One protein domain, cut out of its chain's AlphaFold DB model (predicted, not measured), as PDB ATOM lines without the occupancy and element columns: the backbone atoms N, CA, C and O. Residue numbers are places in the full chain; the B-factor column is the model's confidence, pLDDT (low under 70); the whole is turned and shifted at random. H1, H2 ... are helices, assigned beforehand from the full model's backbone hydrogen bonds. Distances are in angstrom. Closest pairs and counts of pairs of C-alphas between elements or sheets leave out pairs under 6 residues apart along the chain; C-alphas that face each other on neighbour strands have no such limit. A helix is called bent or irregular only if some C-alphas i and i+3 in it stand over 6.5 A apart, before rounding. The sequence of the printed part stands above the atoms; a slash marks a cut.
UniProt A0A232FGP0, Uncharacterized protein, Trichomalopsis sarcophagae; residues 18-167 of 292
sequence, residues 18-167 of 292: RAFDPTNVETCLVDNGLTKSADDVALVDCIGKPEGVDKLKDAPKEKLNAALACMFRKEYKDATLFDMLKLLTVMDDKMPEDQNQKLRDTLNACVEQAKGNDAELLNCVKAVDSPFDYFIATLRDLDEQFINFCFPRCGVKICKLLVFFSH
ATOM      1  N   ARG A  18      33.279 -25.347 -33.802       60.41
ATOM      2  CA  ARG A  18      31.829 -25.143 -33.678       60.41
ATOM      3  C   ARG A  18      31.470 -25.462 -32.231       60.41
ATOM      4  O   ARG A  18      31.956 -26.467 -31.722       60.41
ATOM      5  N   ALA A  19      30.664 -24.619 -31.598       73.19
ATOM      6  CA  ALA A  19      30.164 -24.910 -30.260       73.19
ATOM      7  C   ALA A  19      29.267 -26.149 -30.283       73.19
ATOM      8  O   ALA A  19      29.291 -26.947 -29.362       73.19
ATOM      9  N   PHE A  20      28.522 -26.328 -31.377       83.12
ATOM     10  CA  PHE A  20      27.768 -27.549 -31.619       83.12
ATOM     11  C   PHE A  20      28.666 -28.614 -32.255       83.12
ATOM     12  O   PHE A  20      29.154 -28.437 -33.382       83.12
ATOM     13  N   ASP A  21      28.861 -29.723 -31.542       85.38
ATOM     14  CA  ASP A  21      29.590 -30.882 -32.032       85.38
ATOM     15  C   ASP A  21      28.863 -31.479 -33.250       85.38
ATOM     16  O   ASP A  21      27.644 -31.679 -33.205       85.38
ATOM     17  N   PRO A  22      29.568 -31.792 -34.354       85.81
ATOM     18  CA  PRO A  22      28.942 -32.356 -35.549       85.81
ATOM     19  C   PRO A  22      28.092 -33.609 -35.286       85.81
ATOM     20  O   PRO A  22      27.040 -33.768 -35.899       85.81
ATOM     21  N   THR A  23      28.503 -34.463 -34.347       88.75
ATOM     22  CA  THR A  23      27.776 -35.686 -33.972       88.75
ATOM     23  C   THR A  23      26.457 -35.349 -33.286       88.75
ATOM     24  O   THR A  23      25.421 -35.952 -33.574       88.75
ATOM     25  N   ASN A  24      26.480 -34.356 -32.393       92.19
ATOM     26  CA  ASN A  24      25.283 -33.875 -31.712       92.19
ATOM     27  C   ASN A  24      24.333 -33.181 -32.690       92.19
ATOM     28  O   ASN A  24      23.124 -33.391 -32.595       92.19
ATOM     29  N   VAL A  25      24.862 -32.433 -33.667       91.19
ATOM     30  CA  VAL A  25      24.065 -31.840 -34.750       91.19
ATOM     31  C   VAL A  25      23.313 -32.927 -35.518       91.19
ATOM     32  O   VAL A  25      22.089 -32.871 -35.598       91.19
ATOM     33  N   GLU A  26      24.010 -33.938 -36.039       93.31
ATOM     34  CA  GLU A  26      23.380 -35.022 -36.808       93.31
ATOM     35  C   GLU A  26      22.335 -35.787 -35.986       93.31
ATOM     36  O   GLU A  26      21.228 -36.030 -36.466       93.31
ATOM     37  N   THR A  27      22.667 -36.118 -34.735       95.88
ATOM     38  CA  THR A  27      21.764 -36.842 -33.828       95.88
ATOM     39  C   THR A  27      20.489 -36.042 -33.570       95.88
ATOM     40  O   THR A  27      19.388 -36.542 -33.780       95.88
ATOM     41  N   CYS A  28      20.621 -34.768 -33.194       97.44
ATOM     42  CA  CYS A  28      19.475 -33.916 -32.890       97.44
ATOM     43  C   CYS A  28      18.601 -33.616 -34.111       97.44
ATOM     44  O   CYS A  28      17.393 -33.448 -33.956       97.44
ATOM     45  N   LEU A  29      19.173 -33.550 -35.317       97.19
ATOM     46  CA  LEU A  29      18.384 -33.436 -36.547       97.19
ATOM     47  C   LEU A  29      17.501 -34.678 -36.733       97.19
ATOM     48  O   LEU A  29      16.288 -34.551 -36.902       97.19
ATOM     49  N   VAL A  30      18.091 -35.872 -36.645       96.94
ATOM     50  CA  VAL A  30      17.366 -37.141 -36.820       96.94
ATOM     51  C   VAL A  30      16.283 -37.323 -35.756       96.94
ATOM     52  O   VAL A  30      15.139 -37.615 -36.106       96.94
ATOM     53  N   ASP A  31      16.603 -37.066 -34.486       97.25
ATOM     54  CA  ASP A  31      15.661 -37.188 -33.361       97.25
ATOM     55  C   ASP A  31      14.425 -36.283 -33.520       97.25
ATOM     56  O   ASP A  31      13.363 -36.573 -32.973       97.25
ATOM     57  N   ASN A  32      14.540 -35.202 -34.300       97.12
ATOM     58  CA  ASN A  32      13.470 -34.231 -34.540       97.12
ATOM     59  C   ASN A  32      12.881 -34.319 -35.962       97.12
ATOM     60  O   ASN A  32      12.222 -33.392 -36.441       97.12
ATOM     61  N   GLY A  33      13.077 -35.451 -36.647       94.69
ATOM     62  CA  GLY A  33      12.411 -35.757 -37.915       94.69
ATOM     63  C   GLY A  33      12.982 -35.029 -39.135       94.69
ATOM     64  O   GLY A  33      12.248 -34.838 -40.116       94.69
ATOM     65  N   LEU A  34      14.247 -34.604 -39.055       95.31
ATOM     66  CA  LEU A  34      15.115 -34.250 -40.182       95.31
ATOM     67  C   LEU A  34      16.025 -35.447 -40.520       95.31
ATOM     68  O   LEU A  34      15.902 -36.534 -39.956       95.31
ATOM     69  N   THR A  35      16.938 -35.273 -41.467       92.88
ATOM     70  CA  THR A  35      17.914 -36.287 -41.873       92.88
ATOM     71  C   THR A  35      19.336 -35.864 -41.507       92.88
ATOM     72  O   THR A  35      19.616 -34.704 -41.217       92.88
ATOM     73  N   LYS A  36      20.275 -36.811 -41.587       89.25
ATOM     74  CA  LYS A  36      21.722 -36.533 -41.543       89.25
ATOM     75  C   LYS A  36      22.298 -36.119 -42.906       89.25
ATOM     76  O   LYS A  36      23.499 -36.242 -43.138       89.25
ATOM     77  N   SER A  37      21.441 -35.745 -43.859       89.00
ATOM     78  CA  SER A  37      21.897 -35.316 -45.178       89.00
ATOM     79  C   SER A  37      22.715 -34.031 -45.065       89.00
ATOM     80  O   SER A  37      22.536 -33.225 -44.151       89.00
ATOM     81  N   ALA A  38      23.607 -33.819 -46.031       86.12
ATOM     82  CA  ALA A  38      24.398 -32.597 -46.075       86.12
ATOM     83  C   ALA A  38      23.527 -31.336 -46.233       86.12
ATOM     84  O   ALA A  38      23.972 -30.253 -45.862       86.12
ATOM     85  N   ASP A  39      22.307 -31.468 -46.762       88.00
ATOM     86  CA  ASP A  39      21.375 -30.356 -46.933       88.00
ATOM     87  C   ASP A  39      20.734 -29.951 -45.600       88.00
ATOM     88  O   ASP A  39      20.773 -28.770 -45.253       88.00
ATOM     89  N   ASP A  40      20.260 -30.910 -44.797       89.50
ATOM     90  CA  ASP A  40      19.687 -30.622 -43.472       89.50
ATOM     91  C   ASP A  40      20.742 -30.097 -42.489       89.50
ATOM     92  O   ASP A  40      20.494 -29.146 -41.746       89.50
ATOM     93  N   VAL A  41      21.962 -30.644 -42.534       89.00
ATOM     94  CA  VAL A  41      23.096 -30.104 -41.763       89.00
ATOM     95  C   VAL A  41      23.421 -28.672 -42.203       89.00
ATOM     96  O   VAL A  41      23.707 -27.810 -41.365       89.00
ATOM     97  N   ALA A  42      23.339 -28.378 -43.505       87.25
ATOM     98  CA  ALA A  42      23.590 -27.037 -44.020       87.25
ATOM     99  C   ALA A  42      22.542 -26.010 -43.559       87.25
ATOM    100  O   ALA A  42      22.886 -24.834 -43.446       87.25
ATOM    101  N   LEU A  43      21.305 -26.418 -43.243       91.12
ATOM    102  CA  LEU A  43      20.294 -25.512 -42.683       91.12
ATOM    103  C   LEU A  43      20.764 -24.910 -41.354       91.12
ATOM    104  O   LEU A  43      20.721 -23.693 -41.188       91.12
ATOM    105  N   VAL A  44      21.313 -25.727 -40.448       90.56
ATOM    106  CA  VAL A  44      21.872 -25.264 -39.160       90.56
ATOM    107  C   VAL A  44      23.023 -24.282 -39.383       90.56
ATOM    108  O   VAL A  44      23.124 -23.232 -38.740       90.56
ATOM    109  N   ASP A  45      23.885 -24.591 -40.351       85.19
ATOM    110  CA  ASP A  45      24.979 -23.711 -40.751       85.19
ATOM    111  C   ASP A  45      24.499 -22.390 -41.358       85.19
ATOM    112  O   ASP A  45      25.269 -21.430 -41.365       85.19
ATOM    113  N   CYS A  46      23.271 -22.315 -41.864       87.25
ATOM    114  CA  CYS A  46      22.750 -21.135 -42.540       87.25
ATOM    115  C   CYS A  46      22.068 -20.116 -41.643       87.25
ATOM    116  O   CYS A  46      21.930 -18.962 -42.049       87.25
ATOM    117  N   ILE A  47      21.700 -20.502 -40.426       89.44
ATOM    118  CA  ILE A  47      21.037 -19.600 -39.481       89.44
ATOM    119  C   ILE A  47      21.936 -18.387 -39.200       89.44
ATOM    120  O   ILE A  47      23.144 -18.543 -38.963       89.44
ATOM    121  N   GLY A  48      21.359 -17.185 -39.290       82.94
ATOM    122  CA  GLY A  48      22.042 -15.904 -39.081       82.94
ATOM    123  C   GLY A  48      23.049 -15.513 -40.170       82.94
ATOM    124  O   GLY A  48      23.831 -14.581 -39.965       82.94
ATOM    125  N   LYS A  49      23.079 -16.214 -41.317       81.00
ATOM    126  CA  LYS A  49      23.952 -15.881 -42.454       81.00
ATOM    127  C   LYS A  49      23.155 -15.274 -43.610       81.00
ATOM    128  O   LYS A  49      22.169 -15.878 -44.032       81.00
ATOM    129  N   PRO A  50      23.616 -14.159 -44.209       77.81
ATOM    130  CA  PRO A  50      22.944 -13.554 -45.360       77.81
ATOM    131  C   PRO A  50      22.754 -14.519 -46.536       77.81
ATOM    132  O   PRO A  50      21.694 -14.547 -47.148       77.81
ATOM    133  N   GLU A  51      23.749 -15.362 -46.830       77.12
ATOM    134  CA  GLU A  51      23.666 -16.373 -47.895       77.12
ATOM    135  C   GLU A  51      22.724 -17.554 -47.585       77.12
ATOM    136  O   GLU A  51      22.512 -18.413 -48.440       77.12
ATOM    137  N   GLY A  52      22.210 -17.632 -46.355       79.25
ATOM    138  CA  GLY A  52      21.320 -18.684 -45.877       79.25
ATOM    139  C   GLY A  52      19.834 -18.354 -45.983       79.25
ATOM    140  O   GLY A  52      19.024 -19.270 -45.883       79.25
ATOM    141  N   VAL A  53      19.475 -17.085 -46.214       82.38
ATOM    142  CA  VAL A  53      18.082 -16.597 -46.174       82.38
ATOM    143  C   VAL A  53      17.175 -17.388 -47.117       82.38
ATOM    144  O   VAL A  53      16.150 -17.910 -46.687       82.38
ATOM    145  N   ASP A  54      17.585 -17.553 -48.376       84.88
ATOM    146  CA  ASP A  54      16.785 -18.284 -49.365       84.88
ATOM    147  C   ASP A  54      16.641 -19.770 -49.013       84.88
ATOM    148  O   ASP A  54      15.584 -20.357 -49.220       84.88
ATOM    149  N   LYS A  55      17.679 -20.378 -48.422       84.31
ATOM    150  CA  LYS A  55      17.652 -21.792 -48.011       84.31
ATOM    151  C   LYS A  55      16.760 -22.040 -46.797       84.31
ATOM    152  O   LYS A  55      16.189 -23.116 -46.670       84.31
ATOM    153  N   LEU A  56      16.666 -21.067 -45.893       89.62
ATOM    154  CA  LEU A  56      15.884 -21.173 -44.660       89.62
ATOM    155  C   LEU A  56      14.407 -20.831 -44.852       89.62
ATOM    156  O   LEU A  56      13.592 -21.173 -43.996       89.62
ATOM    157  N   LYS A  57      14.050 -20.181 -45.967       88.00
ATOM    158  CA  LYS A  57      12.675 -19.767 -46.261       88.00
ATOM    159  C   LYS A  57      11.695 -20.941 -46.233       88.00
ATOM    160  O   LYS A  57      10.644 -20.828 -45.605       88.00
ATOM    161  N   ASP A  58      12.078 -22.050 -46.861       87.06
ATOM    162  CA  ASP A  58      11.248 -23.252 -47.006       87.06
ATOM    163  C   ASP A  58      11.659 -24.376 -46.034       87.06
ATOM    164  O   ASP A  58      11.176 -25.505 -46.125       87.06
ATOM    165  N   ALA A  59      12.562 -24.085 -45.091       90.56
ATOM    166  CA  ALA A  59      13.012 -25.059 -44.104       90.56
ATOM    167  C   ALA A  59      11.883 -25.412 -43.115       90.56
ATOM    168  O   ALA A  59      11.084 -24.544 -42.750       90.56
ATOM    169  N   PRO A  60      11.828 -26.655 -42.601       94.50
ATOM    170  CA  PRO A  60      10.850 -27.043 -41.587       94.50
ATOM    171  C   PRO A  60      11.220 -26.429 -40.224       94.50
ATOM    172  O   PRO A  60      11.827 -27.080 -39.373       94.50
ATOM    173  N   LYS A  61      10.862 -25.156 -40.023       95.12
ATOM    174  CA  LYS A  61      11.302 -24.323 -38.889       95.12
ATOM    175  C   LYS A  61      11.012 -24.939 -37.526       95.12
ATOM    176  O   LYS A  61      11.878 -24.905 -36.664       95.12
ATOM    177  N   GLU A  62       9.846 -25.555 -37.350       96.38
ATOM    178  CA  GLU A  62       9.476 -26.208 -36.087       96.38
ATOM    179  C   GLU A  62      10.416 -27.366 -35.736       96.38
ATOM    180  O   GLU A  62      10.905 -27.453 -34.609       96.38
ATOM    181  N   LYS A  63      10.740 -28.212 -36.722       97.38
ATOM    182  CA  LYS A  63      11.705 -29.308 -36.557       97.38
ATOM    183  C   LYS A  63      13.113 -28.778 -36.314       97.38
ATOM    184  O   LYS A  63      13.834 -29.307 -35.474       97.38
ATOM    185  N   LEU A  64      13.496 -27.718 -37.027       96.31
ATOM    186  CA  LEU A  64      14.804 -27.089 -36.880       96.31
ATOM    187  C   LEU A  64      14.967 -26.460 -35.488       96.31
ATOM    188  O   LEU A  64      15.990 -26.668 -34.848       96.31
ATOM    189  N   ASN A  65      13.943 -25.774 -34.977       97.69
ATOM    190  CA  ASN A  65      13.913 -25.233 -33.617       97.69
ATOM    191  C   ASN A  65      13.999 -26.340 -32.560       97.69
ATOM    192  O   ASN A  65      14.774 -26.222 -31.612       97.69
ATOM    193  N   ALA A  66      13.280 -27.449 -32.738       98.00
ATOM    194  CA  ALA A  66      13.383 -28.588 -31.829       98.00
ATOM    195  C   ALA A  66      14.785 -29.233 -31.856       98.00
ATOM    196  O   ALA A  66      15.356 -29.539 -30.804       98.00
ATOM    197  N   ALA A  67      15.396 -29.341 -33.041       97.56
ATOM    198  CA  ALA A  67      16.773 -29.800 -33.194       97.56
ATOM    199  C   ALA A  67      17.780 -28.846 -32.521       97.56
ATOM    200  O   ALA A  67      18.674 -29.312 -31.820       97.56
ATOM    201  N   LEU A  68      17.616 -27.526 -32.659       97.00
ATOM    202  CA  LEU A  68      18.449 -26.521 -31.982       97.00
ATOM    203  C   LEU A  68      18.327 -26.601 -30.456       97.00
ATOM    204  O   LEU A  68      19.342 -26.555 -29.767       97.00
ATOM    205  N   ALA A  69      17.115 -26.781 -29.925       97.19
ATOM    206  CA  ALA A  69      16.892 -27.006 -28.496       97.19
ATOM    207  C   ALA A  69      17.574 -28.295 -27.998       97.19
ATOM    208  O   ALA A  69      18.079 -28.349 -26.876       97.19
ATOM    209  N   CYS A  70      17.598 -29.349 -28.818       97.31
ATOM    210  CA  CYS A  70      18.348 -30.570 -28.525       97.31
ATOM    211  C   CYS A  70      19.867 -30.324 -28.529       97.31
ATOM    212  O   CYS A  70      20.544 -30.738 -27.588       97.31
ATOM    213  N   MET A  71      20.395 -29.624 -29.542       95.38
ATOM    214  CA  MET A  71      21.825 -29.295 -29.643       95.38
ATOM    215  C   MET A  71      22.261 -28.462 -28.441       95.38
ATOM    216  O   MET A  71      23.219 -28.823 -27.768       95.38
ATOM    217  N   PHE A  72      21.504 -27.414 -28.111       94.06
ATOM    218  CA  PHE A  72      21.771 -26.572 -26.952       94.06
ATOM    219  C   PHE A  72      21.892 -27.403 -25.670       94.06
ATOM    220  O   PHE A  72      22.920 -27.343 -25.013       94.06
ATOM    221  N   ARG A  73      20.908 -28.258 -25.363       92.56
ATOM    222  CA  ARG A  73      20.926 -29.088 -24.145       92.56
ATOM    223  C   ARG A  73      22.088 -30.082 -24.071       92.56
ATOM    224  O   ARG A  73      22.477 -30.480 -22.977       92.56
ATOM    225  N   LYS A  74      22.624 -30.529 -25.210       92.00
ATOM    226  CA  LYS A  74      23.785 -31.434 -25.237       92.00
ATOM    227  C   LYS A  74      25.100 -30.702 -24.965       92.00
ATOM    228  O   LYS A  74      25.974 -31.284 -24.322       92.00
ATOM    229  N   GLU A  75      25.216 -29.463 -25.435       88.12
ATOM    230  CA  GLU A  75      26.455 -28.676 -25.374       88.12
ATOM    231  C   GLU A  75      26.524 -27.762 -24.142       88.12
ATOM    232  O   GLU A  75      27.588 -27.612 -23.551       88.12
ATOM    233  N   TYR A  76      25.386 -27.205 -23.722       86.50
ATOM    234  CA  TYR A  76      25.249 -26.236 -22.634       86.50
ATOM    235  C   TYR A  76      24.526 -26.896 -21.459       86.50
ATOM    236  O   TYR A  76      23.300 -26.853 -21.357       86.50
ATOM    237  N   LYS A  77      25.278 -27.582 -20.594       81.56
ATOM    238  CA  LYS A  77      24.691 -28.408 -19.519       81.56
ATOM    239  C   LYS A  77      24.263 -27.604 -18.296       81.56
ATOM    240  O   LYS A  77      23.346 -28.025 -17.595       81.56
ATOM    241  N   ASP A  78      24.921 -26.473 -18.061       82.12
ATOM    242  CA  ASP A  78      24.774 -25.693 -16.830       82.12
ATOM    243  C   ASP A  78      23.955 -24.404 -17.033       82.12
ATOM    244  O   ASP A  78      23.665 -23.698 -16.066       82.12
ATOM    245  N   ALA A  79      23.541 -24.103 -18.271       86.25
ATOM    246  CA  ALA A  79      22.755 -22.922 -18.617       86.25
ATOM    247  C   ALA A  79      21.397 -23.281 -19.229       86.25
ATOM    248  O   ALA A  79      21.259 -24.246 -19.978       86.25
ATOM    249  N   THR A  80      20.387 -22.451 -18.959       91.94
ATOM    250  CA  THR A  80      19.102 -22.536 -19.662       91.94
ATOM    251  C   THR A  80      19.167 -21.766 -20.978       91.94
ATOM    252  O   THR A  80      19.856 -20.746 -21.092       91.94
ATOM    253  N   LEU A  81      18.416 -22.216 -21.986       94.44
ATOM    254  CA  LEU A  81      18.362 -21.532 -23.276       94.44
ATOM    255  C   LEU A  81      17.815 -20.106 -23.136       94.44
ATOM    256  O   LEU A  81      18.307 -19.183 -23.787       94.44
ATOM    257  N   PHE A  82      16.829 -19.912 -22.259       95.12
ATOM    258  CA  PHE A  82      16.278 -18.596 -21.956       95.12
ATOM    259  C   PHE A  82      17.338 -17.642 -21.398       95.12
ATOM    260  O   PHE A  82      17.485 -16.536 -21.922       95.12
ATOM    261  N   ASP A  83      18.101 -18.061 -20.383       92.69
ATOM    262  CA  ASP A  83      19.124 -17.208 -19.768       92.69
ATOM    263  C   ASP A  83      20.222 -16.846 -20.768       92.69
ATOM    264  O   ASP A  83      20.668 -15.697 -20.813       92.69
ATOM    265  N   MET A  84      20.588 -17.791 -21.636       91.38
ATOM    266  CA  MET A  84      21.539 -17.564 -22.720       91.38
ATOM    267  C   MET A  84      21.029 -16.545 -23.734       91.38
ATOM    268  O   MET A  84      21.720 -15.572 -24.031       91.38
ATOM    269  N   LEU A  85      19.810 -16.719 -24.250       93.69
ATOM    270  CA  LEU A  85      19.215 -15.769 -25.192       93.69
ATOM    271  C   LEU A  85      19.057 -14.384 -24.552       93.69
ATOM    272  O   LEU A  85      19.378 -13.372 -25.175       93.69
ATOM    273  N   LYS A  86      18.648 -14.326 -23.283       92.44
ATOM    274  CA  LYS A  86      18.521 -13.078 -22.528       92.44
ATOM    275  C   LYS A  86      19.870 -12.384 -22.376       92.44
ATOM    276  O   LYS A  86      19.973 -11.195 -22.676       92.44
ATOM    277  N   LEU A  87      20.915 -13.108 -21.982       89.44
ATOM    278  CA  LEU A  87      22.273 -12.573 -21.917       89.44
ATOM    279  C   LEU A  87      22.717 -12.032 -23.283       89.44
ATOM    280  O   LEU A  87      23.245 -10.920 -23.366       89.44
ATOM    281  N   LEU A  88      22.456 -12.778 -24.358       89.12
ATOM    282  CA  LEU A  88      22.832 -12.374 -25.708       89.12
ATOM    283  C   LEU A  88      22.143 -11.070 -26.141       89.12
ATOM    284  O   LEU A  88      22.810 -10.192 -26.681       89.12
ATOM    285  N   THR A  89      20.863 -10.864 -25.813       89.25
ATOM    286  CA  THR A  89      20.173  -9.588 -26.102       89.25
ATOM    287  C   THR A  89      20.766  -8.382 -25.358       89.25
ATOM    288  O   THR A  89      20.676  -7.258 -25.839       89.25
ATOM    289  N   VAL A  90      21.395  -8.579 -24.193       86.50
ATOM    290  CA  VAL A  90      22.092  -7.509 -23.443       86.50
ATOM    291  C   VAL A  90      23.482  -7.233 -24.028       86.50
ATOM    292  O   VAL A  90      24.014  -6.117 -23.956       86.50
ATOM    293  N   MET A  91      24.107  -8.260 -24.601       82.12
ATOM    294  CA  MET A  91      25.409  -8.152 -25.252       82.12
ATOM    295  C   MET A  91      25.323  -7.709 -26.715       82.12
ATOM    296  O   MET A  91      26.374  -7.452 -27.310       82.12
ATOM    297  N   ASP A  92      24.124  -7.586 -27.284       82.06
ATOM    298  CA  ASP A  92      23.939  -7.012 -28.609       82.06
ATOM    299  C   ASP A  92      24.155  -5.495 -28.589       82.06
ATOM    300  O   ASP A  92      23.611  -4.769 -27.759       82.06
ATOM    301  N   ASP A  93      24.992  -5.017 -29.503       76.25
ATOM    302  CA  ASP A  93      25.239  -3.595 -29.756       76.25
ATOM    303  C   ASP A  93      24.983  -3.216 -31.223       76.25
ATOM    304  O   ASP A  93      25.393  -2.143 -31.666       76.25
ATOM    305  N   LYS A  94      24.319  -4.097 -31.988       74.56
ATOM    306  CA  LYS A  94      23.882  -3.814 -33.361       74.56
ATOM    307  C   LYS A  94      22.597  -3.010 -33.377       74.56
ATOM    308  O   LYS A  94      22.430  -2.168 -34.260       74.56
ATOM    309  N   MET A  95      21.696  -3.301 -32.446       77.56
ATOM    310  CA  MET A  95      20.394  -2.657 -32.384       77.56
ATOM    311  C   MET A  95      20.370  -1.527 -31.345       77.56
ATOM    312  O   MET A  95      21.040  -1.612 -30.313       77.56
ATOM    313  N   PRO A  96      19.600  -0.453 -31.602       84.38
ATOM    314  CA  PRO A  96      19.252   0.538 -30.590       84.38
ATOM    315  C   PRO A  96      18.628  -0.090 -29.333       84.38
ATOM    316  O   PRO A  96      17.977  -1.135 -29.402       84.38
ATOM    317  N   GLU A  97      18.783   0.568 -28.183       86.31
ATOM    318  CA  GLU A  97      18.337   0.033 -26.886       86.31
ATOM    319  C   GLU A  97      16.826  -0.247 -26.832       86.31
ATOM    320  O   GLU A  97      16.403  -1.235 -26.237       86.31
ATOM    321  N   ASP A  98      16.005   0.564 -27.502       87.88
ATOM    322  CA  ASP A  98      14.556   0.358 -27.590       87.88
ATOM    323  C   ASP A  98      14.189  -0.897 -28.399       87.88
ATOM    324  O   ASP A  98      13.226  -1.593 -28.072       87.88
ATOM    325  N   GLN A  99      14.969  -1.227 -29.432       88.56
ATOM    326  CA  GLN A  99      14.799  -2.467 -30.189       88.56
ATOM    327  C   GLN A  99      15.245  -3.671 -29.362       88.56
ATOM    328  O   GLN A  99      14.506  -4.651 -29.275       88.56
ATOM    329  N   ASN A 100      16.388  -3.576 -28.679       87.75
ATOM    330  CA  ASN A 100      16.842  -4.619 -27.761       87.75
ATOM    331  C   ASN A 100      15.848  -4.858 -26.618       87.75
ATOM    332  O   ASN A 100      15.621  -6.007 -26.234       87.75
ATOM    333  N   GLN A 101      15.198  -3.806 -26.112       91.56
ATOM    334  CA  GLN A 101      14.141  -3.951 -25.117       91.56
ATOM    335  C   GLN A 101      12.959  -4.756 -25.666       91.56
ATOM    336  O   GLN A 101      12.529  -5.704 -25.015       91.56
ATOM    337  N   LYS A 102      12.505  -4.481 -26.896       92.88
ATOM    338  CA  LYS A 102      11.434  -5.265 -27.540       92.88
ATOM    339  C   LYS A 102      11.796  -6.744 -27.705       92.88
ATOM    340  O   LYS A 102      10.925  -7.603 -27.561       92.88
ATOM    341  N   LEU A 103      13.063  -7.060 -27.986       93.12
ATOM    342  CA  LEU A 103      13.534  -8.451 -28.053       93.12
ATOM    343  C   LEU A 103      13.461  -9.139 -26.697       93.12
ATOM    344  O   LEU A 103      12.985 -10.269 -26.612       93.12
ATOM    345  N   ARG A 104      13.875  -8.444 -25.635       94.31
ATOM    346  CA  ARG A 104      13.773  -8.950 -24.261       94.31
ATOM    347  C   ARG A 104      12.326  -9.165 -23.842       94.31
ATOM    348  O   ARG A 104      12.021 -10.206 -23.273       94.31
ATOM    349  N   ASP A 105      11.441  -8.230 -24.167       95.50
ATOM    350  CA  ASP A 105      10.015  -8.342 -23.853       95.50
ATOM    351  C   ASP A 105       9.380  -9.529 -24.590       95.50
ATOM    352  O   ASP A 105       8.662 -10.323 -23.985       95.50
ATOM    353  N   THR A 106       9.722  -9.713 -25.871       96.31
ATOM    354  CA  THR A 106       9.287 -10.874 -26.667       96.31
ATOM    355  C   THR A 106       9.788 -12.184 -26.058       96.31
ATOM    356  O   THR A 106       9.017 -13.126 -25.894       96.31
ATOM    357  N   LEU A 107      11.067 -12.243 -25.679       96.69
ATOM    358  CA  LEU A 107      11.666 -13.427 -25.067       96.69
ATOM    359  C   LEU A 107      11.011 -13.770 -23.717       96.69
ATOM    360  O   LEU A 107      10.713 -14.937 -23.468       96.69
ATOM    361  N   ASN A 108      10.746 -12.767 -22.873       96.56
ATOM    362  CA  ASN A 108      10.065 -12.946 -21.587       96.56
ATOM    363  C   ASN A 108       8.628 -13.465 -21.772       96.56
ATOM    364  O   ASN A 108       8.224 -14.409 -21.102       96.56
ATOM    365  N   ALA A 109       7.872 -12.913 -22.723       97.31
ATOM    366  CA  ALA A 109       6.527 -13.406 -23.017       97.31
ATOM    367  C   ALA A 109       6.547 -14.857 -23.537       97.31
ATOM    368  O   ALA A 109       5.689 -15.667 -23.184       97.31
ATOM    369  N   CYS A 110       7.536 -15.205 -24.363       97.94
ATOM    370  CA  CYS A 110       7.658 -16.546 -24.923       97.94
ATOM    371  C   CYS A 110       8.085 -17.603 -23.899       97.94
ATOM    372  O   CYS A 110       7.609 -18.734 -23.987       97.94
ATOM    373  N   VAL A 111       8.939 -17.275 -22.921       96.50
ATOM    374  CA  VAL A 111       9.334 -18.259 -21.896       96.50
ATOM    375  C   VAL A 111       8.163 -18.636 -20.985       96.50
ATOM    376  O   VAL A 111       8.026 -19.805 -20.620       96.50
ATOM    377  N   GLU A 112       7.269 -17.689 -20.690       94.50
ATOM    378  CA  GLU A 112       6.036 -17.954 -19.937       94.50
ATOM    379  C   GLU A 112       5.091 -18.890 -20.704       94.50
ATOM    380  O   GLU A 112       4.522 -19.817 -20.123       94.50
ATOM    381  N   GLN A 113       4.960 -18.692 -22.020       94.19
ATOM    382  CA  GLN A 113       4.136 -19.544 -22.886       94.19
ATOM    383  C   GLN A 113       4.713 -20.952 -23.035       94.19
ATOM    384  O   GLN A 113       3.962 -21.925 -22.985       94.19
ATOM    385  N   ALA A 114       6.036 -21.053 -23.176       94.56
ATOM    386  CA  ALA A 114       6.746 -22.304 -23.414       94.56
ATOM    387  C   ALA A 114       6.824 -23.220 -22.184       94.56
ATOM    388  O   ALA A 114       7.160 -24.391 -22.317       94.56
ATOM    389  N   LYS A 115       6.566 -22.705 -20.970       92.44
ATOM    390  CA  LYS A 115       6.518 -23.490 -19.717       92.44
ATOM    391  C   LYS A 115       7.720 -24.433 -19.521       92.44
ATOM    392  O   LYS A 115       7.570 -25.560 -19.056       92.44
ATOM    393  N   GLY A 116       8.918 -23.967 -19.882       89.62
ATOM    394  CA  GLY A 116      10.165 -24.736 -19.779       89.62
ATOM    395  C   GLY A 116      10.485 -25.651 -20.971       89.62
ATOM    396  O   GLY A 116      11.481 -26.368 -20.927       89.62
ATOM    397  N   ASN A 117       9.685 -25.639 -22.042       96.19
ATOM    398  CA  ASN A 117       9.987 -26.343 -23.285       96.19
ATOM    399  C   ASN A 117      10.806 -25.457 -24.239       96.19
ATOM    400  O   ASN A 117      10.276 -24.583 -24.922       96.19
ATOM    401  N   ASP A 118      12.107 -25.727 -24.338       96.88
ATOM    402  CA  ASP A 118      13.030 -24.973 -25.198       96.88
ATOM    403  C   ASP A 118      12.626 -24.960 -26.685       96.88
ATOM    404  O   ASP A 118      12.849 -23.966 -27.377       96.88
ATOM    405  N   ALA A 119      12.003 -26.027 -27.198       97.44
ATOM    406  CA  ALA A 119      11.534 -26.052 -28.584       97.44
ATOM    407  C   ALA A 119      10.353 -25.088 -28.794       97.44
ATOM    408  O   ALA A 119      10.308 -24.369 -29.792       97.44
ATOM    409  N   GLU A 120       9.421 -25.032 -27.837       97.94
ATOM    410  CA  GLU A 120       8.309 -24.072 -27.855       97.94
ATOM    411  C   GLU A 120       8.807 -22.634 -27.699       97.94
ATOM    412  O   GLU A 120       8.332 -21.748 -28.410       97.94
ATOM    413  N   LEU A 121       9.822 -22.408 -26.855       98.12
ATOM    414  CA  LEU A 121      10.475 -21.106 -26.712       98.12
ATOM    415  C   LEU A 121      11.050 -20.628 -28.053       98.12
ATOM    416  O   LEU A 121      10.744 -19.516 -28.489       98.12
ATOM    417  N   LEU A 122      11.837 -21.472 -28.730       97.94
ATOM    418  CA  LEU A 122      12.452 -21.144 -30.023       97.94
ATOM    419  C   LEU A 122      11.419 -20.932 -31.135       97.94
ATOM    420  O   LEU A 122      11.593 -20.049 -31.979       97.94
ATOM    421  N   ASN A 123      10.328 -21.702 -31.124       97.62
ATOM    422  CA  ASN A 123       9.208 -21.498 -32.040       97.62
ATOM    423  C   ASN A 123       8.514 -20.154 -31.799       97.62
ATOM    424  O   ASN A 123       8.292 -19.407 -32.752       97.62
ATOM    425  N   CYS A 124       8.231 -19.815 -30.539       98.12
ATOM    426  CA  CYS A 124       7.558 -18.572 -30.177       98.12
ATOM    427  C   CYS A 124       8.361 -17.332 -30.599       98.12
ATOM    428  O   CYS A 124       7.814 -16.429 -31.232       98.12
ATOM    429  N   VAL A 125       9.675 -17.314 -30.340       97.12
ATOM    430  CA  VAL A 125      10.546 -16.186 -30.732       97.12
ATOM    431  C   VAL A 125      10.938 -16.200 -32.214       97.12
ATOM    432  O   VAL A 125      11.618 -15.283 -32.668       97.12
ATOM    433  N   LYS A 126      10.522 -17.224 -32.974       96.44
ATOM    434  CA  LYS A 126      10.905 -17.451 -34.379       96.44
ATOM    435  C   LYS A 126      12.424 -17.461 -34.559       96.44
ATOM    436  O   LYS A 126      12.977 -16.729 -35.370       96.44
ATOM    437  N   ALA A 127      13.106 -18.312 -33.797       95.00
ATOM    438  CA  ALA A 127      14.554 -18.244 -33.606       95.00
ATOM    439  C   ALA A 127      15.420 -18.442 -34.862       95.00
ATOM    440  O   ALA A 127      16.588 -18.072 -34.863       95.00
ATOM    441  N   VAL A 128      14.875 -19.033 -35.924       93.94
ATOM    442  CA  VAL A 128      15.563 -19.215 -37.215       93.94
ATOM    443  C   VAL A 128      15.400 -18.020 -38.156       93.94
ATOM    444  O   VAL A 128      16.025 -17.994 -39.214       93.94
ATOM    445  N   ASP A 129      14.579 -17.041 -37.775       91.12
ATOM    446  CA  ASP A 129      14.339 -15.804 -38.507       91.12
ATOM    447  C   ASP A 129      14.976 -14.603 -37.796       91.12
ATOM    448  O   ASP A 129      15.173 -14.584 -36.576       91.12
ATOM    449  N   SER A 130      15.261 -13.554 -38.569       87.81
ATOM    450  CA  SER A 130      15.682 -12.273 -38.004       87.81
ATOM    451  C   SER A 130      14.612 -11.722 -37.055       87.81
ATOM    452  O   SER A 130      13.429 -11.717 -37.409       87.81
ATOM    453  N   PRO A 131      15.003 -11.165 -35.895       88.81
ATOM    454  CA  PRO A 131      16.386 -10.899 -35.464       88.81
ATOM    455  C   PRO A 131      17.011 -11.966 -34.545       88.81
ATOM    456  O   PRO A 131      18.165 -11.817 -34.146       88.81
ATOM    457  N   PHE A 132      16.272 -13.016 -34.168       91.62
ATOM    458  CA  PHE A 132      16.763 -14.034 -33.229       91.62
ATOM    459  C   PHE A 132      17.750 -15.025 -33.866       91.62
ATOM    460  O   PHE A 132      18.587 -15.586 -33.153       91.62
ATOM    461  N   ASP A 133      17.724 -15.180 -35.192       90.50
ATOM    462  CA  ASP A 133      18.681 -15.983 -35.966       90.50
ATOM    463  C   ASP A 133      20.145 -15.628 -35.668       90.50
ATOM    464  O   ASP A 133      21.023 -16.494 -35.632       90.50
ATOM    465  N   TYR A 134      20.408 -14.360 -35.373       86.19
ATOM    466  CA  TYR A 134      21.711 -13.859 -34.976       86.19
ATOM    467  C   TYR A 134      22.197 -14.439 -33.639       86.19
ATOM    468  O   TYR A 134      23.370 -14.800 -33.493       86.19
ATOM    469  N   PHE A 135      21.303 -14.590 -32.661       89.25
ATOM    470  CA  PHE A 135      21.639 -15.186 -31.367       89.25
ATOM    471  C   PHE A 135      21.861 -16.692 -31.492       89.25
ATOM    472  O   PHE A 135      22.814 -17.217 -30.919       89.25
ATOM    473  N   ILE A 136      21.074 -17.375 -32.326       91.69
ATOM    474  CA  ILE A 136      21.288 -18.796 -32.624       91.69
ATOM    475  C   ILE A 136      22.619 -19.021 -33.343       91.69
ATOM    476  O   ILE A 136      23.369 -19.930 -32.987       91.69
ATOM    477  N   ALA A 137      22.967 -18.163 -34.304       86.56
ATOM    478  CA  ALA A 137      24.281 -18.197 -34.934       86.56
ATOM    479  C   ALA A 137      25.409 -17.997 -33.908       86.56
ATOM    480  O   ALA A 137      26.435 -18.669 -34.004       86.56
ATOM    481  N   THR A 138      25.199 -17.132 -32.907       83.88
ATOM    482  CA  THR A 138      26.143 -16.935 -31.796       83.88
ATOM    483  C   THR A 138      26.350 -18.220 -31.001       83.88
ATOM    484  O   THR A 138      27.490 -18.635 -30.828       83.88
ATOM    485  N   LEU A 139      25.264 -18.873 -30.574       87.69
ATOM    486  CA  LEU A 139      25.314 -20.121 -29.800       87.69
ATOM    487  C   LEU A 139      25.938 -21.283 -30.579       87.69
ATOM    488  O   LEU A 139      26.601 -22.126 -29.985       87.69
ATOM    489  N   ARG A 140      25.737 -21.328 -31.902       86.56
ATOM    490  CA  ARG A 140      26.341 -22.330 -32.795       86.56
ATOM    491  C   ARG A 140      27.850 -22.129 -32.947       86.56
ATOM    492  O   ARG A 140      28.603 -23.103 -33.025       86.56
ATOM    493  N   ASP A 141      28.279 -20.876 -33.083       77.56
ATOM    494  CA  ASP A 141      29.651 -20.535 -33.470       77.56
ATOM    495  C   ASP A 141      30.584 -20.330 -32.264       77.56
ATOM    496  O   ASP A 141      31.797 -20.462 -32.429       77.56
ATOM    497  N   LEU A 142      30.052 -20.016 -31.078       77.69
ATOM    498  CA  LEU A 142      30.821 -19.681 -29.874       77.69
ATOM    499  C   LEU A 142      30.429 -20.591 -28.717       77.69
ATOM    500  O   LEU A 142      29.248 -20.803 -28.491       77.69
ATOM    501  N   ASP A 143      31.418 -21.116 -27.999       77.06
ATOM    502  CA  ASP A 143      31.195 -21.991 -26.844       77.06
ATOM    503  C   ASP A 143      30.606 -21.234 -25.636       77.06
ATOM    504  O   ASP A 143      30.775 -20.016 -25.489       77.06
ATOM    505  N   GLU A 144      29.949 -21.984 -24.748       79.44
ATOM    506  CA  GLU A 144      29.349 -21.493 -23.511       79.44
ATOM    507  C   GLU A 144      30.314 -20.665 -22.673       79.44
ATOM    508  O   GLU A 144      29.955 -19.578 -22.213       79.44
ATOM    509  N   GLN A 145      31.553 -21.133 -22.504       76.88
ATOM    510  CA  GLN A 145      32.529 -20.430 -21.683       76.88
ATOM    511  C   GLN A 145      32.790 -19.017 -22.218       76.88
ATOM    512  O   GLN A 145      32.888 -18.054 -21.446       76.88
ATOM    513  N   PHE A 146      32.884 -18.865 -23.538       77.88
ATOM    514  CA  PHE A 146      33.077 -17.552 -24.141       77.88
ATOM    515  C   PHE A 146      31.891 -16.625 -23.883       77.88
ATOM    516  O   PHE A 146      32.098 -15.477 -23.476       77.88
ATOM    517  N   ILE A 147      30.670 -17.123 -24.078       79.88
ATOM    518  CA  ILE A 147      29.447 -16.322 -23.971       79.88
ATOM    519  C   ILE A 147      29.134 -15.968 -22.510       79.88
ATOM    520  O   ILE A 147      28.918 -14.796 -22.209       79.88
ATOM    521  N   ASN A 148      29.146 -16.941 -21.595       82.44
ATOM    522  CA  ASN A 148      28.720 -16.755 -20.202       82.44
ATOM    523  C   ASN A 148      29.788 -16.127 -19.312       82.44
ATOM    524  O   ASN A 148      29.487 -15.353 -18.394       82.44
ATOM    525  N   PHE A 149      31.051 -16.455 -19.566       83.69
ATOM    526  CA  PHE A 149      32.143 -16.026 -18.709       83.69
ATOM    527  C   PHE A 149      32.977 -14.940 -19.387       83.69
ATOM    528  O   PHE A 149      33.033 -13.813 -18.892       83.69
ATOM    529  N   CYS A 150      33.584 -15.220 -20.539       84.06
ATOM    530  CA  CYS A 150      34.579 -14.305 -21.089       84.06
ATOM    531  C   CYS A 150      34.013 -12.969 -21.562       84.06
ATOM    532  O   CYS A 150      34.581 -11.928 -21.235       84.06
ATOM    533  N   PHE A 151      32.913 -12.947 -22.313       83.38
ATOM    534  CA  PHE A 151      32.435 -11.688 -22.894       83.38
ATOM    535  C   PHE A 151      31.920 -10.707 -21.844       83.38
ATOM    536  O   PHE A 151      32.348  -9.550 -21.897       83.38
ATOM    537  N   PRO A 152      31.108 -11.129 -20.851       84.38
ATOM    538  CA  PRO A 152      30.679 -10.234 -19.789       84.38
ATOM    539  C   PRO A 152      31.866  -9.684 -18.997       84.38
ATOM    540  O   PRO A 152      31.943  -8.476 -18.780       84.38
ATOM    541  N   ARG A 153      32.839 -10.537 -18.635       86.38
ATOM    542  CA  ARG A 153      34.011 -10.118 -17.844       86.38
ATOM    543  C   ARG A 153      34.945  -9.209 -18.631       86.38
ATOM    544  O   ARG A 153      35.514  -8.293 -18.057       86.38
ATOM    545  N   CYS A 154      35.068  -9.423 -19.939       86.25
ATOM    546  CA  CYS A 154      35.883  -8.588 -20.818       86.25
ATOM    547  C   CYS A 154      35.142  -7.355 -21.364       86.25
ATOM    548  O   CYS A 154      35.718  -6.570 -22.124       86.25
ATOM    549  N   GLY A 155      33.862  -7.173 -21.017       83.19
ATOM    550  CA  GLY A 155      33.017  -6.098 -21.537       83.19
ATOM    551  C   GLY A 155      32.911  -6.110 -23.066       83.19
ATOM    552  O   GLY A 155      32.908  -5.046 -23.700       83.19
ATOM    553  N   VAL A 156      32.909  -7.294 -23.681       79.88
ATOM    554  CA  VAL A 156      32.864  -7.462 -25.138       79.88
ATOM    555  C   VAL A 156      31.423  -7.693 -25.583       79.88
ATOM    556  O   VAL A 156      30.674  -8.428 -24.954       79.88
ATOM    557  N   LYS A 157      31.037  -7.029 -26.674       79.06
ATOM    558  CA  LYS A 157      29.716  -7.138 -27.298       79.06
ATOM    559  C   LYS A 157      29.758  -8.125 -28.468       79.06
ATOM    560  O   LYS A 157      30.805  -8.262 -29.109       79.06
ATOM    561  N   ILE A 158      28.636  -8.788 -28.760       69.75
ATOM    562  CA  ILE A 158      28.566  -9.913 -29.717       69.75
ATOM    563  C   ILE A 158      29.003  -9.487 -31.121       69.75
ATOM    564  O   ILE A 158      29.740 -10.214 -31.788       69.75
ATOM    565  N   CYS A 159      28.598  -8.297 -31.573       61.28
ATOM    566  CA  CYS A 159      28.813  -7.845 -32.952       61.28
ATOM    567  C   CYS A 159      30.270  -7.667 -33.306       61.28
ATOM    568  O   CYS A 159      30.649  -7.838 -34.463       61.28
ATOM    569  N   LYS A 160      31.095  -7.371 -32.303       60.16
ATOM    570  CA  LYS A 160      32.536  -7.300 -32.488       60.16
ATOM    571  C   LYS A 160      33.102  -8.676 -32.782       60.16
ATOM    572  O   LYS A 160      34.045  -8.744 -33.541       60.16
ATOM    573  N   LEU A 161      32.525  -9.749 -32.240       57.09
ATOM    574  CA  LEU A 161      33.092 -11.089 -32.302       57.09
ATOM    575  C   LEU A 161      32.525 -11.974 -33.408       57.09
ATOM    576  O   LEU A 161      33.296 -12.683 -34.041       57.09
ATOM    577  N   LEU A 162      31.226 -11.931 -33.706       54.50
ATOM    578  CA  LEU A 162      30.649 -12.825 -34.721       54.50
ATOM    579  C   LEU A 162      31.237 -12.622 -36.127       54.50
ATOM    580  O   LEU A 162      31.360 -13.584 -36.885       54.50
ATOM    581  N   VAL A 163      31.698 -11.411 -36.462       50.81
ATOM    582  CA  VAL A 163      32.423 -11.198 -37.726       50.81
ATOM    583  C   VAL A 163      33.783 -11.913 -37.743       50.81
ATOM    584  O   VAL A 163      34.289 -12.228 -38.816       50.81
ATOM    585  N   PHE A 164      34.352 -12.258 -36.584       48.66
ATOM    586  CA  PHE A 164      35.585 -13.043 -36.480       48.66
ATOM    587  C   PHE A 164      35.372 -14.551 -36.658       48.66
ATOM    588  O   PHE A 164      36.251 -15.214 -37.209       48.66
ATOM    589  N   PHE A 165      34.231 -15.099 -36.220       49.16
ATOM    590  CA  PHE A 165      34.010 -16.555 -36.143       49.16
ATOM    591  C   PHE A 165      33.123 -17.117 -37.267       49.16
ATOM    592  O   PHE A 165      33.324 -18.251 -37.713       49.16
ATOM    593  N   SER A 166      32.185 -16.331 -37.803       50.81
ATOM    594  CA  SER A 166      31.200 -16.814 -38.780       50.81
ATOM    595  C   SER A 166      31.732 -16.756 -40.211       50.81
ATOM    596  O   SER A 166      31.399 -15.873 -41.008       50.81
ATOM    597  N   HIS A 167      32.580 -17.718 -40.582       50.31
ATOM    598  CA  HIS A 167      33.160 -17.739 -41.930       50.31
ATOM    599  C   HIS A 167      33.039 -19.031 -42.724       50.31
ATOM    600  O   HIS A 167      33.504 -19.056 -43.868       50.31
TER     601      HIS A 167
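What this domain is: This is residues 18 to 167 of the 292 residues of an uncharacterized protein of Trichomalopsis sarcophagae (UniProt A0A232FGP0). A rounded ball of mostly crossed helices is built round the short helix H8 in its middle. On one side of it H6, H5 and H9 make a row, H5 and H6 being a helical hairpin; elsewhere H4 lies between H1 and H7, while H2 leads from H1 to H3, and H10 packs on H8. The printed part has 150 residues, with ten named helices, H1 to H10 in chain order, and no named strand: the class is all helix. It is compact, with a radius of gyration of the C-alphas of 14.3 A, and spans 39 by 34 by 32 A.

How they stand to each other: H1, residues 22 to 31, touches H2, residues 38 to 46, at 72 degrees, only just about perpendicular; the closest C-alphas, of Glu 26 and Val 41, are 7.0 A apart. H2 touches H3, residues 50 to 57, with C-alphas of Cys 46 and Gly 52 closest at 4.4 A. H4, residues 61 to 75, touches H1 at a steep tilt of 47 degrees, opposite ways, closest at C-alphas of Cys 28 and Ala 67, 4.9 A. The hub is H5, residues 81 to 91. It forms a hairpin with H6, residues 97 to 114, at a shallow tilt of 5 degrees, opposite ways, closest at C-alphas of Thr 89 and Asn 100, 6.2 A. H7, residues 118 to 124, touches H4 at 34.8 degrees, a shallow tilt only just short of steep, opposite ways, closest at C-alphas of Ala 66 and Ala 119, 4.5 A. H6 touches H7 with residues 107 to 114 alone. H5 only just touches H8, residues 133 to 141, with 3 pairs of C-alphas within 8 A. H9, residues 144 to 154, touches H5 at a shallow tilt of 28 degrees, the same way, closest at C-alphas of Met 84 and Asn 148, 7.7 A. H10, residues 158 to 165, touches H8, closest at C-alphas of Asp 141 and Phe 165, 6.5 A. In H1, H4, H5, H6, H7 and H8 every O i to N i+4 pair is within hydrogen-bond range; in H2 4 of 5 are, in H3 2 of 4, in H9 5 of 7, in H10 2 of 4.

Where its parts are: H1 begins at C-alpha 22 (28.942, -32.356, -35.549), and H10 ends at C-alpha 165 (34.010, -16.555, -36.143). The longest helix, H6, measures 25.4 A and H4 20.8 A from first to last C-alpha. H3 is irregular, with C-alphas 51 and 54 7.3 A apart; H9 and H10 only just are, at 6.8 A for 148 and 151 and 6.53 A for 160 and 163.

The domain as a whole: The two C-alphas farthest apart, of Ser 37 and Asp 98, are 40.4 A apart. The printed part has no cut and no long link. Residue 18 and residues 158 to 167 have pLDDT under 70.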